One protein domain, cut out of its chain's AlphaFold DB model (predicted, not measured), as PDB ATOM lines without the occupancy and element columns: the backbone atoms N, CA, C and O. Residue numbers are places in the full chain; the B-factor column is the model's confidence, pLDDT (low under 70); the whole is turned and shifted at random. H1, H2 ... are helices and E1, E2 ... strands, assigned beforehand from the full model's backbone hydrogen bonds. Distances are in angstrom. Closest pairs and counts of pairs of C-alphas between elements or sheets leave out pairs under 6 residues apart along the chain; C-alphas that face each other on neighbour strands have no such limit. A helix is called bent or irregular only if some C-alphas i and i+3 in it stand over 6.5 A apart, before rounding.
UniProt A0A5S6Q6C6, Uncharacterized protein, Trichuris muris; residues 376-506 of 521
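AT A GLANCE: This is residues 376 to 506 of the 521 residues of an uncharacterized protein of Trichuris muris (UniProt A0A5S6Q6C6). Four helices, H2, H5, H7 and H6, run roughly side by side across the longest axis of a loose body, with H3 slanting from the end of H2 over to H6 and short H4 near H6; beyond H2, H1 and E1 make an arm from a corner, and residues 376 to 387 loop beside E1. Residues 380 to 385 and 392 to 402 stick out. The 131 printed residues hold, in order, E1 and H1 to H7, and the class is mostly helix. The whole is loose, with a radius of gyration of the C-alphas of 17.4 A and spans of 47 by 37 by 29 A.

IN THESE COORDINATES: Find C-alpha 388 at (44.470, 13.225, 81.004); from there E1 runs 19.0 A to 395. H1, residues 396 to 409, and H4, residues 448 to 453, are only just irregular: C-alphas 398 and 401 are 6.9 A apart, C-alphas 449 and 452 6.50 A. H2, residues 411 to 428, spans 26.1 A and H3, residues 431 to 446, 23.1 A. After H5, residues 460 to 469, and H6, residues 479 to 488, H7 runs from residue 492 to C-alpha 505 at (44.286, 43.492, 100.851).

HOW THE PARTS SIT: E1 pairs with no named strand. H1 and H2 touch only at the corner (C-alphas of Asn 407 and Val 414, closest, 5.1 A). With residues 415 to 423, H2 touches H5 at a steep tilt of 39 degrees (Ile 419 and Ala 467, 4.6 A). H5 touches H7 (Arg 469 and Ile 498, 6.4 A). H6 and H7 form a hairpin (Gly 486 and Trp 492, 4.1 A). H3 touches H6 (Gln 446 and Thr 481, 6.4 A). Every O i to N i+4 pair is within hydrogen-bond range in H2, H3, H5 and H6, but 8 of 10 in H1, 9 of 10 in H7 and 0 of 2 in H4, where 2 of 3 O i to N i+3 pairs are.

THE WHOLE: C-alphas 383 and 452, farthest apart, are 48.8 A apart. The printed part has no cut and no long link. pLDDT is under 70 at 376 to 393, 451 to 458, 472 to 474 and 504 to 506.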
ATOM      1  N   THR A 376      39.311  18.054  79.135       62.78
ATOM      2  CA  THR A 376      40.323  18.036  80.190       62.78
ATOM      3  C   THR A 376      39.646  17.688  81.509       62.78
ATOM      4  O   THR A 376      38.971  18.508  82.127       62.78
ATOM      5  N   ILE A 377      39.798  16.435  81.944       59.66
ATOM      6  CA  ILE A 377      39.336  16.014  83.268       59.66
ATOM      7  C   ILE A 377      40.452  16.331  84.259       59.66
ATOM      8  O   ILE A 377      41.388  15.552  84.438       59.66
ATOM      9  N   SER A 378      40.350  17.482  84.917       53.09
ATOM     10  CA  SER A 378      41.216  17.831  86.041       53.09
ATOM     11  C   SER A 378      40.753  17.061  87.280       53.09
ATOM     12  O   SER A 378      39.948  17.558  88.066       53.09
ATOM     13  N   SER A 379      41.213  15.819  87.464       46.31
ATOM     14  CA  SER A 379      40.973  15.103  88.720       46.31
ATOM     15  C   SER A 379      41.899  15.664  89.798       46.31
ATOM     16  O   SER A 379      43.078  15.317  89.861       46.31
ATOM     17  N   SER A 380      41.371  16.515  90.670       42.31
ATOM     18  CA  SER A 380      42.032  16.923  91.910       42.31
ATOM     19  C   SER A 380      41.969  15.790  92.947       42.31
ATOM     20  O   SER A 380      41.327  15.905  93.985       42.31
ATOM     21  N   PHE A 381      42.638  14.665  92.673       38.69
ATOM     22  CA  PHE A 381      42.904  13.633  93.676       38.69
ATOM     23  C   PHE A 381      44.397  13.650  94.018       38.69
ATOM     24  O   PHE A 381      45.235  13.293  93.201       38.69
ATOM     25  N   VAL A 382      44.687  14.148  95.223       40.78
ATOM     26  CA  VAL A 382      45.929  14.043  96.010       40.78
ATOM     27  C   VAL A 382      47.238  13.944  95.201       40.78
ATOM     28  O   VAL A 382      47.683  12.869  94.817       40.78
ATOM     29  N   GLY A 383      47.928  15.078  95.061       42.91
ATOM     30  CA  GLY A 383      49.396  15.118  94.972       42.91
ATOM     31  C   GLY A 383      50.048  15.006  93.592       42.91
ATOM     32  O   GLY A 383      51.242  15.279  93.495       42.91
ATOM     33  N   SER A 384      49.318  14.692  92.521       42.94
ATOM     34  CA  SER A 384      49.865  14.775  91.158       42.94
ATOM     35  C   SER A 384      48.812  15.249  90.157       42.94
ATOM     36  O   SER A 384      47.861  14.526  89.867       42.94
ATOM     37  N   THR A 385      48.991  16.449  89.600       41.03
ATOM     38  CA  THR A 385      48.242  16.941  88.436       41.03
ATOM     39  C   THR A 385      48.672  16.166  87.193       41.03
ATOM     40  O   THR A 385      49.549  16.589  86.447       41.03
ATOM     41  N   ALA A 386      48.082  14.991  86.988       42.91
ATOM     42  CA  ALA A 386      48.133  14.302  85.708       42.91
ATOM     43  C   ALA A 386      46.921  14.745  84.880       42.91
ATOM     44  O   ALA A 386      45.814  14.242  85.068       42.91
ATOM     45  N   GLU A 387      47.122  15.705  83.977       47.72
ATOM     46  CA  GLU A 387      46.124  16.059  82.967       47.72
ATOM     47  C   GLU A 387      45.987  14.889  81.984       47.72
ATOM     48  O   GLU A 387      46.870  14.626  81.168       47.72
ATOM     49  N   ARG A 388      44.881  14.144  82.070       49.41
ATOM     50  CA  ARG A 388      44.470  13.225  81.004       49.41
ATOM     51  C   ARG A 388      43.496  13.965  80.099       49.41
ATOM     52  O   ARG A 388      42.319  14.100  80.426       49.41
ATOM     53  N   SER A 389      43.998  14.446  78.968       52.97
ATOM     54  CA  SER A 389      43.164  14.899  77.862       52.97
ATOM     55  C   SER A 389      42.616  13.677  77.127       52.97
ATOM     56  O   SER A 389      43.363  12.862  76.588       52.97
ATOM     57  N   VAL A 390      41.294  13.519  77.126       54.97
ATOM     58  CA  VAL A 390      40.631  12.577  76.221       54.97
ATOM     59  C   VAL A 390      40.193  13.396  75.017       54.97
ATOM     60  O   VAL A 390      39.283  14.221  75.113       54.97
ATOM     61  N   THR A 391      40.871  13.206  73.886       51.38
ATOM     62  CA  THR A 391      40.482  13.824  72.619       51.38
ATOM     63  C   THR A 391      39.208  13.150  72.121       51.38
ATOM     64  O   THR A 391      39.236  12.075  71.524       51.38
ATOM     65  N   SER A 392      38.059  13.756  72.407       60.28
ATOM     66  CA  SER A 392      36.810  13.401  71.741       60.28
ATOM     67  C   SER A 392      36.843  13.909  70.301       60.28
ATOM     68  O   SER A 392      37.271  15.029  70.047       60.28
ATOM     69  N   SER A 393      36.342  13.122  69.351       66.81
ATOM     70  CA  SER A 393      36.223  13.501  67.934       66.81
ATOM     71  C   SER A 393      35.106  14.522  67.657       66.81
ATOM     72  O   SER A 393      34.618  14.601  66.534       66.81
ATOM     73  N   ILE A 394      34.635  15.239  68.680       81.69
ATOM     74  CA  ILE A 394      33.485  16.143  68.599       81.69
ATOM     75  C   ILE A 394      33.988  17.520  68.169       81.69
ATOM     76  O   ILE A 394      34.883  18.084  68.805       81.69
ATOM     77  N   LEU A 395      33.414  18.054  67.094       86.44
ATOM     78  CA  LEU A 395      33.727  19.391  66.596       86.44
ATOM     79  C   LEU A 395      32.857  20.440  67.291       86.44
ATOM     80  O   LEU A 395      31.746  20.153  67.742       86.44
ATOM     81  N   ALA A 396      33.340  21.680  67.349       85.00
ATOM     82  CA  ALA A 396      32.601  22.793  67.938       85.00
ATOM     83  C   ALA A 396      31.223  22.995  67.287       85.00
ATOM     84  O   ALA A 396      30.241  23.213  68.001       85.00
ATOM     85  N   LYS A 397      31.115  22.820  65.962       83.38
ATOM     86  CA  LYS A 397      29.835  22.878  65.232       83.38
ATOM     87  C   LYS A 397      28.808  21.831  65.656       83.38
ATOM     88  O   LYS A 397      27.615  22.098  65.574       83.38
ATOM     89  N   ASP A 398      29.255  20.679  66.148       85.06
ATOM     90  CA  ASP A 398      28.365  19.605  66.593       85.06
ATOM     91  C   ASP A 398      27.900  19.820  68.041       85.06
ATOM     92  O   ASP A 398      26.952  19.186  68.489       85.06
ATOM     93  N   PHE A 399      28.552  20.714  68.794       86.44
ATOM     94  CA  PHE A 399      28.279  20.937  70.216       86.44
ATOM     95  C   PHE A 399      27.628  22.294  70.510       86.44
ATOM     96  O   PHE A 399      26.626  22.362  71.226       86.44
ATOM     97  N   LEU A 400      28.176  23.385  69.963       86.19
ATOM     98  CA  LEU A 400      27.750  24.752  70.280       86.19
ATOM     99  C   LEU A 400      26.263  25.017  69.988       86.19
ATOM    100  O   LEU A 400      25.610  25.606  70.853       86.19
ATOM    101  N   PRO A 401      25.666  24.554  68.869       83.44
ATOM    102  CA  PRO A 401      24.234  24.741  68.631       83.44
ATOM    103  C   PRO A 401      23.355  24.110  69.720       83.44
ATOM    104  O   PRO A 401      22.357  24.705  70.135       83.44
ATOM    105  N   HIS A 402      23.740  22.939  70.238       84.00
ATOM    106  CA  HIS A 402      23.027  22.271  71.330       84.00
ATOM    107  C   HIS A 402      23.230  22.981  72.671       84.00
ATOM    108  O   HIS A 402      22.279  23.120  73.441       84.00
ATOM    109  N   LEU A 403      24.431  23.497  72.941       85.44
ATOM    110  CA  LEU A 403      24.674  24.332  74.118       85.44
ATOM    111  C   LEU A 403      23.801  25.594  74.084       85.44
ATOM    112  O   LEU A 403      23.165  25.938  75.081       85.44
ATOM    113  N   PHE A 404      23.722  26.261  72.930       83.19
ATOM    114  CA  PHE A 404      22.868  27.433  72.757       83.19
ATOM    115  C   PHE A 404      21.393  27.086  72.961       83.19
ATOM    116  O   PHE A 404      20.719  27.796  73.703       83.19
ATOM    117  N   TYR A 405      20.916  25.968  72.402       81.56
ATOM    118  CA  TYR A 405      19.558  25.460  72.637       81.56
ATOM    119  C   TYR A 405      19.239  25.373  74.139       81.56
ATOM    120  O   TYR A 405      18.224  25.893  74.601       81.56
ATOM    121  N   ILE A 406      20.118  24.737  74.917       84.12
ATOM    122  CA  ILE A 406      19.890  24.509  76.351       84.12
ATOM    123  C   ILE A 406      19.963  25.827  77.134       84.12
ATOM    124  O   ILE A 406      19.141  26.065  78.021       84.12
ATOM    125  N   ASN A 407      20.900  26.708  76.771       81.94
ATOM    126  CA  ASN A 407      21.021  28.040  77.361       81.94
ATOM    127  C   ASN A 407      19.747  28.873  77.162       81.94
ATOM    128  O   ASN A 407      19.335  29.603  78.060       81.94
ATOM    129  N   HIS A 408      19.075  28.753  76.017       78.44
ATOM    130  CA  HIS A 408      17.802  29.438  75.811       78.44
ATOM    131  C   HIS A 408      16.702  28.917  76.752       78.44
ATOM    132  O   HIS A 408      15.977  29.723  77.345       78.44
ATOM    133  N   GLY A 409      16.647  27.601  76.979       77.44
ATOM    134  CA  GLY A 409      15.629  26.960  77.816       77.44
ATOM    135  C   GLY A 409      15.787  27.150  79.330       77.44
ATOM    136  O   GLY A 409      14.798  27.038  80.050       77.44
ATOM    137  N   SER A 410      16.991  27.444  79.837       84.06
ATOM    138  CA  SER A 410      17.227  27.549  81.286       84.06
ATOM    139  C   SER A 410      18.131  28.710  81.681       84.06
ATOM    140  O   SER A 410      19.312  28.758  81.340       84.06
ATOM    141  N   ASP A 411      17.594  29.602  82.514       83.88
ATOM    142  CA  ASP A 411      18.348  30.721  83.072       83.88
ATOM    143  C   ASP A 411      19.493  30.253  83.978       83.88
ATOM    144  O   ASP A 411      20.528  30.905  84.001       83.88
ATOM    145  N   THR A 412      19.366  29.129  84.691       86.00
ATOM    146  CA  THR A 412      20.426  28.651  85.595       86.00
ATOM    147  C   THR A 412      21.649  28.148  84.833       86.00
ATOM    148  O   THR A 412      22.774  28.393  85.261       86.00
ATOM    149  N   VAL A 413      21.435  27.487  83.690       87.00
ATOM    150  CA  VAL A 413      22.523  26.971  82.842       87.00
ATOM    151  C   VAL A 413      23.303  28.126  82.220       87.00
ATOM    152  O   VAL A 413      24.529  28.114  82.204       87.00
ATOM    153  N   VAL A 414      22.610  29.185  81.796       87.62
ATOM    154  CA  VAL A 414      23.254  30.404  81.278       87.62
ATOM    155  C   VAL A 414      24.199  31.004  82.308       87.62
ATOM    156  O   VAL A 414      25.285  31.454  81.956       87.62
ATOM    157  N   GLN A 415      23.801  31.001  83.584       88.25
ATOM    158  CA  GLN A 415      24.631  31.544  84.652       88.25
ATOM    159  C   GLN A 415      25.907  30.737  84.846       88.25
ATOM    160  O   GLN A 415      26.975  31.338  84.923       88.25
ATOM    161  N   SER A 416      25.813  29.406  84.904       89.25
ATOM    162  CA  SER A 416      26.996  28.555  85.057       89.25
ATOM    163  C   SER A 416      27.918  28.668  83.846       89.25
ATOM    164  O   SER A 416      29.095  28.975  84.007       89.25
ATOM    165  N   VAL A 417      27.366  28.544  82.634       90.44
ATOM    166  CA  VAL A 417      28.144  28.621  81.388       90.44
ATOM    167  C   VAL A 417      28.836  29.973  81.259       90.44
ATOM    168  O   VAL A 417      29.998  30.028  80.863       90.44
ATOM    169  N   TRP A 418      28.157  31.068  81.610       91.31
ATOM    170  CA  TRP A 418      28.788  32.381  81.591       91.31
ATOM    171  C   TRP A 418      29.927  32.502  82.600       91.31
ATOM    172  O   TRP A 418      30.982  33.016  82.239       91.31
ATOM    173  N   ILE A 419      29.727  32.068  83.848       89.00
ATOM    174  CA  ILE A 419      30.758  32.153  84.890       89.00
ATOM    175  C   ILE A 419      32.006  31.384  84.445       89.00
ATOM    176  O   ILE A 419      33.096  31.956  84.436       89.00
ATOM    177  N   ASP A 420      31.835  30.141  83.992       88.31
ATOM    178  CA  ASP A 420      32.939  29.291  83.541       88.31
ATOM    179  C   ASP A 420      33.650  29.895  82.319       88.31
ATOM    180  O   ASP A 420      34.879  29.993  82.284       88.31
ATOM    181  N   CYS A 421      32.879  30.378  81.336       88.75
ATOM    182  CA  CYS A 421      33.412  31.019  80.135       88.75
ATOM    183  C   CYS A 421      34.183  32.303  80.468       88.75
ATOM    184  O   CYS A 421      35.298  32.500  79.990       88.75
ATOM    185  N   PHE A 422      33.627  33.166  81.320       88.62
ATOM    186  CA  PHE A 422      34.249  34.431  81.697       88.62
ATOM    187  C   PHE A 422      35.547  34.219  82.482       88.62
ATOM    188  O   PHE A 422      36.536  34.903  82.212       88.62
ATOM    189  N   ILE A 423      35.578  33.247  83.404       86.25
ATOM    190  CA  ILE A 423      36.794  32.876  84.141       86.25
ATOM    191  C   ILE A 423      37.862  32.354  83.172       86.25
ATOM    192  O   ILE A 423      38.988  32.856  83.182       86.25
ATOM    193  N   ALA A 424      37.511  31.416  82.289       86.12
ATOM    194  CA  ALA A 424      38.443  30.862  81.305       86.12
ATOM    195  C   ALA A 424      39.023  31.945  80.375       86.12
ATOM    196  O   ALA A 424      40.238  32.023  80.179       86.12
ATOM    197  N   LEU A 425      38.172  32.840  79.863       86.88
ATOM    198  CA  LEU A 425      38.595  33.969  79.032       86.88
ATOM    199  C   LEU A 425      39.529  34.905  79.789       86.88
ATOM    200  O   LEU A 425      40.588  35.276  79.282       86.88
ATOM    201  N   ARG A 426      39.183  35.246  81.032       83.19
ATOM    202  CA  ARG A 426      39.996  36.130  81.861       83.19
ATOM    203  C   ARG A 426      41.400  35.581  82.087       83.19
ATOM    204  O   ARG A 426      42.350  36.365  82.066       83.19
ATOM    205  N   LEU A 427      41.540  34.273  82.300       84.62
ATOM    206  CA  LEU A 427      42.841  33.628  82.490       84.62
ATOM    207  C   LEU A 427      43.729  33.744  81.244       84.62
ATOM    208  O   LEU A 427      44.936  33.926  81.388       84.62
ATOM    209  N   SER A 428      43.131  33.739  80.049       86.12
ATOM    210  CA  SER A 428      43.850  33.855  78.771       86.12
ATOM    211  C   SER A 428      44.366  35.266  78.442       86.12
ATOM    212  O   SER A 428      45.243  35.418  77.595       86.12
ATOM    213  N   PHE A 429      43.853  36.310  79.104       88.31
ATOM    214  CA  PHE A 429      44.170  37.703  78.765       88.31
ATOM    215  C   PHE A 429      45.469  38.227  79.401       88.31
ATOM    216  O   PHE A 429      45.844  37.866  80.524       88.31
ATOM    217  N   SER A 430      46.124  39.161  78.704       89.75
ATOM    218  CA  SER A 430      47.302  39.892  79.197       89.75
ATOM    219  C   SER A 430      46.948  40.881  80.317       89.75
ATOM    220  O   SER A 430      45.784  41.228  80.502       89.75
ATOM    221  N   SER A 431      47.937  41.384  81.067       86.75
ATOM    222  CA  SER A 431      47.686  42.342  82.163       86.75
ATOM    223  C   SER A 431      46.975  43.623  81.696       86.75
ATOM    224  O   SER A 431      46.065  44.095  82.371       86.75
ATOM    225  N   ALA A 432      47.334  44.154  80.523       88.06
ATOM    226  CA  ALA A 432      46.713  45.362  79.972       88.06
ATOM    227  C   ALA A 432      45.263  45.112  79.518       88.06
ATOM    228  O   ALA A 432      44.359  45.882  79.835       88.06
ATOM    229  N   GLN A 433      45.018  43.987  78.836       88.44
ATOM    230  CA  GLN A 433      43.663  43.547  78.476       88.44
ATOM    231  C   GLN A 433      42.807  43.336  79.725       88.44
ATOM    232  O   GLN A 433      41.620  43.671  79.765       88.44
ATOM    233  N   LYS A 434      43.434  42.799  80.773       88.00
ATOM    234  CA  LYS A 434      42.783  42.570  82.045       88.00
ATOM    235  C   LYS A 434      42.293  43.883  82.661       88.00
ATOM    236  O   LYS A 434      41.146  43.953  83.101       88.00
ATOM    237  N   GLU A 435      43.120  44.917  82.665       86.88
ATOM    238  CA  GLU A 435      42.765  46.244  83.174       86.88
ATOM    239  C   GLU A 435      41.679  46.933  82.332       86.88
ATOM    240  O   GLU A 435      40.694  47.420  82.888       86.88
ATOM    241  N   ALA A 436      41.783  46.873  81.000       88.19
ATOM    242  CA  ALA A 436      40.799  47.461  80.086       88.19
ATOM    243  C   ALA A 436      39.381  46.899  80.298       88.19
ATOM    244  O   ALA A 436      38.416  47.660  80.375       88.19
ATOM    245  N   ILE A 437      39.250  45.575  80.460       87.94
ATOM    246  CA  ILE A 437      37.955  44.944  80.767       87.94
ATOM    247  C   ILE A 437      37.446  45.369  82.146       87.94
ATOM    248  O   ILE A 437      36.253  45.611  82.285       87.94
ATOM    249  N   SER A 438      38.315  45.479  83.158       86.50
ATOM    250  CA  SER A 438      37.903  45.940  84.494       86.50
ATOM    251  C   SER A 438      37.288  47.340  84.428       86.50
ATOM    252  O   SER A 438      36.235  47.584  85.011       86.50
ATOM    253  N   HIS A 439      37.923  48.240  83.673       88.06
ATOM    254  CA  HIS A 439      37.461  49.611  83.500       88.06
ATOM    255  C   HIS A 439      36.134  49.681  82.730       88.06
ATOM    256  O   HIS A 439      35.191  50.329  83.186       88.06
ATOM    257  N   ALA A 440      36.021  48.945  81.618       88.94
ATOM    258  CA  ALA A 440      34.775  48.837  80.862       88.94
ATOM    259  C   ALA A 440      33.634  48.271  81.723       88.94
ATOM    260  O   ALA A 440      32.524  48.800  81.718       88.94
ATOM    261  N   LEU A 441      33.916  47.237  82.523       87.88
ATOM    262  CA  LEU A 441      32.929  46.611  83.401       87.88
ATOM    263  C   LEU A 441      32.501  47.544  84.545       87.88
ATOM    264  O   LEU A 441      31.330  47.538  84.918       87.88
ATOM    265  N   ASN A 442      33.403  48.385  85.063       86.94
ATOM    266  CA  ASN A 442      33.076  49.396  86.072       86.94
ATOM    267  C   ASN A 442      32.029  50.394  85.545       86.94
ATOM    268  O   ASN A 442      30.983  50.568  86.170       86.94
ATOM    269  N   TYR A 443      32.252  50.973  84.359       86.38
ATOM    270  CA  TYR A 443      31.264  51.858  83.726       86.38
ATOM    271  C   TYR A 443      29.970  51.134  83.371       86.38
ATOM    272  O   TYR A 443      28.879  51.657  83.597       86.38
ATOM    273  N   PHE A 444      30.081  49.910  82.855       87.25
ATOM    274  CA  PHE A 444      28.923  49.111  82.484       87.25
ATOM    275  C   PHE A 444      27.998  48.836  83.677       87.25
ATOM    276  O   PHE A 444      26.780  48.938  83.545       87.25
ATOM    277  N   LEU A 445      28.561  48.517  84.848       84.69
ATOM    278  CA  LEU A 445      27.803  48.260  86.076       84.69
ATOM    279  C   LEU A 445      27.174  49.520  86.688       84.69
ATOM    280  O   LEU A 445      26.158  49.414  87.375       84.69
ATOM    281  N   GLN A 446      27.768  50.692  86.459       83.75
ATOM    282  CA  GLN A 446      27.222  51.979  86.906       83.75
ATOM    283  C   GLN A 446      26.066  52.478  86.026       83.75
ATOM    284  O   GLN A 446      25.392  53.435  86.397       83.75
ATOM    285  N   ASN A 447      25.821  51.848  84.875       82.62
ATOM    286  CA  ASN A 447      24.768  52.260  83.957       82.62
ATOM    287  C   ASN A 447      23.368  52.106  84.594       82.62
ATOM    288  O   ASN A 447      22.973  51.024  85.035       82.62
ATOM    289  N   GLU A 448      22.595  53.192  84.607       75.12
ATOM    290  CA  GLU A 448      21.267  53.254  85.230       75.12
ATOM    291  C   GLU A 448      20.202  52.428  84.495       75.12
ATOM    292  O   GLU A 448      19.184  52.065  85.092       75.12
ATOM    293  N   SER A 449      20.432  52.069  83.228       73.62
ATOM    294  CA  SER A 449      19.489  51.259  82.443       73.62
ATOM    295  C   SER A 449      19.179  49.897  83.076       73.62
ATOM    296  O   SER A 449      18.082  49.355  82.895       73.62
ATOM    297  N   HIS A 450      20.096  49.378  83.897       74.94
ATOM    298  CA  HIS A 450      19.930  48.118  84.621       74.94
ATOM    299  C   HIS A 450      18.893  48.200  85.745       74.94
ATOM    300  O   HIS A 450      18.462  47.166  86.243       74.94
ATOM    301  N   THR A 451      18.467  49.390  86.180       68.94
ATOM    302  CA  THR A 451      17.467  49.548  87.262       68.94
ATOM    303  C   THR A 451      16.146  48.834  86.967       68.94
ATOM    304  O   THR A 451      15.518  48.307  87.881       68.94
ATOM    305  N   SER A 452      15.779  48.726  85.690       66.19
ATOM    306  CA  SER A 452      14.613  47.972  85.215       66.19
ATOM    307  C   SER A 452      14.680  46.460  85.502       66.19
ATOM    308  O   SER A 452      13.641  45.806  85.582       66.19
ATOM    309  N   LEU A 453      15.875  45.900  85.738       65.88
ATOM    310  CA  LEU A 453      16.063  44.493  86.105       65.88
ATOM    311  C   LEU A 453      15.786  44.203  87.588       65.88
ATOM    312  O   LEU A 453      15.562  43.039  87.929       65.88
ATOM    313  N   ARG A 454      15.770  45.228  88.453       60.94
ATOM    314  CA  ARG A 454      15.742  45.103  89.922       60.94
ATOM    315  C   ARG A 454      14.610  44.219  90.450       60.94
ATOM    316  O   ARG A 454      14.840  43.407  91.346       60.94
ATOM    317  N   ASP A 455      13.429  44.353  89.852       58.12
ATOM    318  CA  ASP A 455      12.201  43.665  90.271       58.12
ATOM    319  C   ASP A 455      11.800  42.530  89.308       58.12
ATOM    320  O   ASP A 455      10.816  41.830  89.526       58.12
ATOM    321  N   SER A 456      12.581  42.310  88.243       60.28
ATOM    322  CA  SER A 456      12.246  41.381  87.152       60.28
ATOM    323  C   SER A 456      12.483  39.898  87.483       60.28
ATOM    324  O   SER A 456      12.161  39.025  86.677       60.28
ATOM    325  N   GLY A 457      13.095  39.594  88.635       58.81
ATOM    326  CA  GLY A 457      13.547  38.245  89.003       58.81
ATOM    327  C   GLY A 457      14.726  37.721  88.167       58.81
ATOM    328  O   GLY A 457      15.229  36.629  88.431       58.81
ATOM    329  N   LYS A 458      15.204  38.491  87.179       67.31
ATOM    330  CA  LYS A 458      16.288  38.104  86.269       67.31
ATOM    331  C   LYS A 458      17.625  38.486  86.881       67.31
ATOM    332  O   LYS A 458      17.923  39.652  87.111       67.31
ATOM    333  N   LEU A 459      18.459  37.488  87.143       70.31
ATOM    334  CA  LEU A 459      19.701  37.650  87.903       70.31
ATOM    335  C   LEU A 459      20.896  38.106  87.046       70.31
ATOM    336  O   LEU A 459      22.026  37.825  87.416       70.31
ATOM    337  N   VAL A 460      20.685  38.821  85.934       81.56
ATOM    338  CA  VAL A 460      21.739  39.132  84.945       81.56
ATOM    339  C   VAL A 460      22.957  39.812  85.580       81.56
ATOM    340  O   VAL A 460      24.079  39.313  85.498       81.56
ATOM    341  N   ILE A 461      22.733  40.920  86.292       82.94
ATOM    342  CA  ILE A 461      23.817  41.658  86.953       82.94
ATOM    343  C   ILE A 461      24.426  40.842  88.096       82.94
ATOM    344  O   ILE A 461      25.641  40.835  88.279       82.94
ATOM    345  N   LYS A 462      23.606  40.087  88.835       82.31
ATOM    346  CA  LYS A 462      24.101  39.187  89.884       82.31
ATOM    347  C   LYS A 462      25.027  38.112  89.305       82.31
ATOM    348  O   LYS A 462      26.045  37.808  89.916       82.31
ATOM    349  N   THR A 463      24.719  37.570  88.131       85.88
ATOM    350  CA  THR A 463      25.555  36.597  87.415       85.88
ATOM    351  C   THR A 463      26.877  37.204  86.972       85.88
ATOM    352  O   THR A 463      27.914  36.575  87.173       85.88
ATOM    353  N   LEU A 464      26.868  38.435  86.454       87.06
ATOM    354  CA  LEU A 464      28.099  39.163  86.130       87.06
ATOM    355  C   LEU A 464      28.978  39.363  87.373       87.06
ATOM    356  O   LEU A 464      30.163  39.043  87.348       87.06
ATOM    357  N   VAL A 465      28.399  39.818  88.488       84.69
ATOM    358  CA  VAL A 465      29.141  40.014  89.745       84.69
ATOM    359  C   VAL A 465      29.637  38.683  90.325       84.69
ATOM    360  O   VAL A 465      30.754  38.612  90.837       84.69
ATOM    361  N   ASN A 466      28.854  37.607  90.221       84.19
ATOM    362  CA  ASN A 466      29.283  36.265  90.625       84.19
ATOM    363  C   ASN A 466      30.475  35.773  89.790       84.19
ATOM    364  O   ASN A 466      31.396  35.187  90.353       84.19
ATOM    365  N   ALA A 467      30.485  36.042  88.479       84.94
ATOM    366  CA  ALA A 467      31.616  35.714  87.614       84.94
ATOM    367  C   ALA A 467      32.876  36.489  88.024       84.94
ATOM    368  O   ALA A 467      33.960  35.917  88.084       84.94
ATOM    369  N   VAL A 468      32.728  37.769  88.388       84.12
ATOM    370  CA  VAL A 468      33.836  38.602  88.880       84.12
ATOM    371  C   VAL A 468      34.407  38.084  90.203       84.12
ATOM    372  O   VAL A 468      35.620  38.095  90.388       84.12
ATOM    373  N   ARG A 469      33.556  37.585  91.106       80.56
ATOM    374  CA  ARG A 469      33.986  36.984  92.379       80.56
ATOM    375  C   ARG A 469      34.869  35.744  92.181       80.56
ATOM    376  O   ARG A 469      35.735  35.484  93.005       80.56
ATOM    377  N   GLY A 470      34.633  34.963  91.127       73.81
ATOM    378  CA  GLY A 470      35.399  33.745  90.839       73.81
ATOM    379  C   GLY A 470      36.827  33.989  90.339       73.81
ATOM    380  O   GLY A 470      37.518  33.027  90.020       73.81
ATOM    381  N   LEU A 471      37.264  35.247  90.229       75.88
ATOM    382  CA  LEU A 471      38.557  35.611  89.655       75.88
ATOM    383  C   LEU A 471      39.628  35.849  90.723       75.88
ATOM    384  O   LEU A 471      39.480  36.705  91.593       75.88
ATOM    385  N   GLU A 472      40.757  35.159  90.567       64.62
ATOM    386  CA  GLU A 472      42.011  35.432  91.270       64.62
ATOM    387  C   GLU A 472      43.072  35.892  90.247       64.62
ATOM    388  O   GLU A 472      43.326  35.169  89.278       64.62
ATOM    389  N   PRO A 473      43.712  37.072  90.394       65.88
ATOM    390  CA  PRO A 473      43.501  38.119  91.404       65.88
ATOM    391  C   PRO A 473      42.189  38.914  91.204       65.88
ATOM    392  O   PRO A 473      41.661  38.953  90.086       65.88
ATOM    393  N   PRO A 474      41.681  39.586  92.260       66.00
ATOM    394  CA  PRO A 474      40.414  40.314  92.215       66.00
ATOM    395  C   PRO A 474      40.424  41.438  91.170       66.00
ATOM    396  O   PRO A 474      41.413  42.149  90.986       66.00
ATOM    397  N   VAL A 475      39.297  41.605  90.474       70.38
ATOM    398  CA  VAL A 475      39.131  42.620  89.422       70.38
ATOM    399  C   VAL A 475      39.105  44.022  90.038       70.38
ATOM    400  O   VAL A 475      38.334  44.281  90.962       70.38
ATOM    401  N   ALA A 476      39.920  44.931  89.496       71.12
ATOM    402  CA  ALA A 476      40.011  46.331  89.912       71.12
ATOM    403  C   ALA A 476      38.752  47.123  89.504       71.12
ATOM    404  O   ALA A 476      38.717  47.775  88.464       71.12
ATOM    405  N   ILE A 477      37.702  47.016  90.315       81.62
ATOM    406  CA  ILE A 477      36.456  47.785  90.211       81.62
ATOM    407  C   ILE A 477      36.298  48.576  91.501       81.62
ATOM    408  O   ILE A 477      36.601  48.065  92.582       81.62
ATOM    409  N   ASP A 478      35.802  49.806  91.397       82.81
ATOM    410  CA  ASP A 478      35.672  50.686  92.552       82.81
ATOM    411  C   ASP A 478      34.712  50.114  93.605       82.81
ATOM    412  O   ASP A 478      33.614  49.629  93.308       82.81
ATOM    413  N   ALA A 479      35.091  50.238  94.878       82.50
ATOM    414  CA  ALA A 479      34.266  49.797  96.005       82.50
ATOM    415  C   ALA A 479      32.888  50.491  96.040       82.50
ATOM    416  O   ALA A 479      31.890  49.903  96.470       82.50
ATOM    417  N   SER A 480      32.811  51.738  95.559       84.50
ATOM    418  CA  SER A 480      31.558  52.485  95.397       84.50
ATOM    419  C   SER A 480      30.604  51.797  94.417       84.50
ATOM    420  O   SER A 480      29.411  51.693  94.712       84.50
ATOM    421  N   THR A 481      31.121  51.259  93.309       84.69
ATOM    422  CA  THR A 481      30.341  50.531  92.301       84.69
ATOM    423  C   THR A 481      29.739  49.264  92.885       84.69
ATOM    424  O   THR A 481      28.532  49.058  92.772       84.69
ATOM    425  N   TYR A 482      30.515  48.447  93.605       84.75
ATOM    426  CA  TYR A 482      29.961  47.259  94.269       84.75
ATOM    427  C   TYR A 482      28.898  47.605  95.311       84.75
ATOM    428  O   TYR A 482      27.905  46.886  95.445       84.75
ATOM    429  N   ARG A 483      29.062  48.720  96.033       83.50
ATOM    430  CA  ARG A 483      28.055  49.189  96.992       83.50
ATOM    431  C   ARG A 483      26.759  49.610  96.298       83.50
ATOM    432  O   ARG A 483      25.682  49.318  96.819       83.50
ATOM    433  N   TYR A 484      26.864  50.283  95.154       83.94
ATOM    434  CA  TYR A 484      25.720  50.646  94.321       83.94
ATOM    435  C   TYR A 484      25.017  49.395  93.783       83.94
ATOM    436  O   TYR A 484      23.842  49.185  94.084       83.94
ATOM    437  N   VAL A 485      25.746  48.515  93.088       83.19
ATOM    438  CA  VAL A 485      25.199  47.298  92.466       83.19
ATOM    439  C   VAL A 485      24.563  46.371  93.500       83.19
ATOM    440  O   VAL A 485      23.454  45.881  93.288       83.19
ATOM    441  N   GLY A 486      25.214  46.173  94.650       81.44
ATOM    442  CA  GLY A 486      24.690  45.330  95.722       81.44
ATOM    443  C   GLY A 486      23.313  45.785  96.205       81.44
ATOM    444  O   GLY A 486      22.422  44.951  96.365       81.44
ATOM    445  N   LYS A 487      23.118  47.103  96.363       80.88
ATOM    446  CA  LYS A 487      21.841  47.706  96.783       80.88
ATOM    447  C   LYS A 487      20.807  47.775  95.658       80.88
ATOM    448  O   LYS A 487      19.619  47.573  95.905       80.88
ATOM    449  N   ALA A 488      21.244  48.104  94.445       76.25
ATOM    450  CA  ALA A 488      20.364  48.355  93.309       76.25
ATOM    451  C   ALA A 488      19.850  47.064  92.654       76.25
ATOM    452  O   ALA A 488      18.722  47.051  92.184       76.25
ATOM    453  N   GLN A 489      20.640  45.983  92.646       74.25
ATOM    454  CA  GLN A 489      20.388  44.774  91.838       74.25
ATOM    455  C   GLN A 489      20.225  43.491  92.663       74.25
ATOM    456  O   GLN A 489      20.412  42.382  92.165       74.25
ATOM    457  N   ASN A 490      19.925  43.619  93.956       74.69
ATOM    458  CA  ASN A 490      19.765  42.486  94.868       74.69
ATOM    459  C   ASN A 490      20.971  41.520  94.943       74.69
ATOM    460  O   ASN A 490      20.833  40.347  95.297       74.69
ATOM    461  N   ALA A 491      22.180  42.031  94.684       79.75
ATOM    462  CA  ALA A 491      23.444  41.289  94.735       79.75
ATOM    463  C   ALA A 491      24.226  41.504  96.053       79.75
ATOM    464  O   ALA A 491      25.440  41.308  96.104       79.75
ATOM    465  N   TRP A 492      23.528  41.897  97.125       84.50
ATOM    466  CA  TRP A 492      24.078  42.308  98.424       84.50
ATOM    467  C   TRP A 492      25.167  41.371  98.965       84.50
ATOM    468  O   TRP A 492      26.267  41.828  99.259       84.50
ATOM    469  N   HIS A 493      24.886  40.066  99.061       84.44
ATOM    470  CA  HIS A 493      25.823  39.090  99.632       84.44
ATOM    471  C   HIS A 493      27.096  38.931  98.796       84.44
ATOM    472  O   HIS A 493      28.193  38.933  99.350       84.44
ATOM    473  N   THR A 494      26.973  38.820  97.470       82.94
ATOM    474  CA  THR A 494      28.141  38.664  96.595       82.94
ATOM    475  C   THR A 494      29.025  39.906  96.658       82.94
ATOM    476  O   THR A 494      30.232  39.778  96.846       82.94
ATOM    477  N   CYS A 495      28.430  41.101  96.576       85.25
ATOM    478  CA  CYS A 495      29.167  42.359  96.671       85.25
ATOM    479  C   CYS A 495      29.826  42.546  98.043       85.25
ATOM    480  O   CYS A 495      30.968  42.988  98.100       85.25
ATOM    481  N   ALA A 496      29.145  42.189  99.138       85.12
ATOM    482  CA  ALA A 496      29.707  42.289 100.485       85.12
ATOM    483  C   ALA A 496      30.972  41.435 100.640       85.12
ATOM    484  O   ALA A 496      31.977  41.915 101.150       85.12
ATOM    485  N   LEU A 497      30.945  40.205 100.128       84.94
ATOM    486  CA  LEU A 497      32.090  39.301 100.187       84.94
ATOM    487  C   LEU A 497      33.262  39.771  99.304       84.94
ATOM    488  O   LEU A 497      34.412  39.619  99.698       84.94
ATOM    489  N   ILE A 498      32.992  40.367  98.135       83.00
ATOM    490  CA  ILE A 498      34.047  40.987  97.312       83.00
ATOM    491  C   ILE A 498      34.672  42.173  98.062       83.00
ATOM    492  O   ILE A 498      35.891  42.305  98.100       83.00
ATOM    493  N   LEU A 499      33.852  43.020  98.689       83.75
ATOM    494  CA  LEU A 499      34.334  44.159  99.476       83.75
ATOM    495  C   LEU A 499      35.159  43.716 100.692       83.75
ATOM    496  O   LEU A 499      36.151  44.363 101.013       83.75
ATOM    497  N   GLU A 500      34.785  42.613 101.341       84.19
ATOM    498  CA  GLU A 500      35.555  42.007 102.433       84.19
ATOM    499  C   GLU A 500      36.931  41.527 101.952       84.19
ATOM    500  O   GLU A 500      37.946  41.847 102.569       84.19
ATOM    501  N   GLN A 501      36.985  40.850 100.799       81.56
ATOM    502  CA  GLN A 501      38.251  40.472 100.166       81.56
ATOM    503  C   GLN A 501      39.083  41.703  99.790       81.56
ATOM    504  O   GLN A 501      40.288  41.711  99.989       81.56
ATOM    505  N   MET A 502      38.484  42.778  99.276       78.00
ATOM    506  CA  MET A 502      39.229  44.009  98.983       78.00
ATOM    507  C   MET A 502      39.792  44.649 100.257       78.00
ATOM    508  O   MET A 502      40.953  45.062 100.284       78.00
ATOM    509  N   ALA A 503      39.005  44.669 101.334       77.06
ATOM    510  CA  ALA A 503      39.422  45.189 102.629       77.06
ATOM    511  C   ALA A 503      40.548  44.367 103.271       77.06
ATOM    512  O   ALA A 503      41.358  44.939 103.986       77.06
ATOM    513  N   SER A 504      40.654  43.059 103.006       68.38
ATOM    514  CA  SER A 504      41.772  42.259 103.525       68.38
ATOM    515  C   SER A 504      43.110  42.560 102.833       68.38
ATOM    516  O   SER A 504      44.161  42.290 103.408       68.38
ATOM    517  N   HIS A 505      43.086  43.109 101.611       62.50
ATOM    518  CA  HIS A 505      44.286  43.492 100.851       62.50
ATOM    519  C   HIS A 505      44.688  44.956 101.078       62.50
ATOM    520  O   HIS A 505      45.866  45.303 100.977       62.50
ATOM    521  N   CYS A 506      43.730  45.823 101.409       55.56
ATOM    522  CA  CYS A 506      44.012  47.154 101.926       55.56
ATOM    523  C   CYS A 506      44.347  47.037 103.419       55.56
ATOM    524  O   CYS A 506      43.463  46.807 104.234       55.56
TER     525      CYS A 506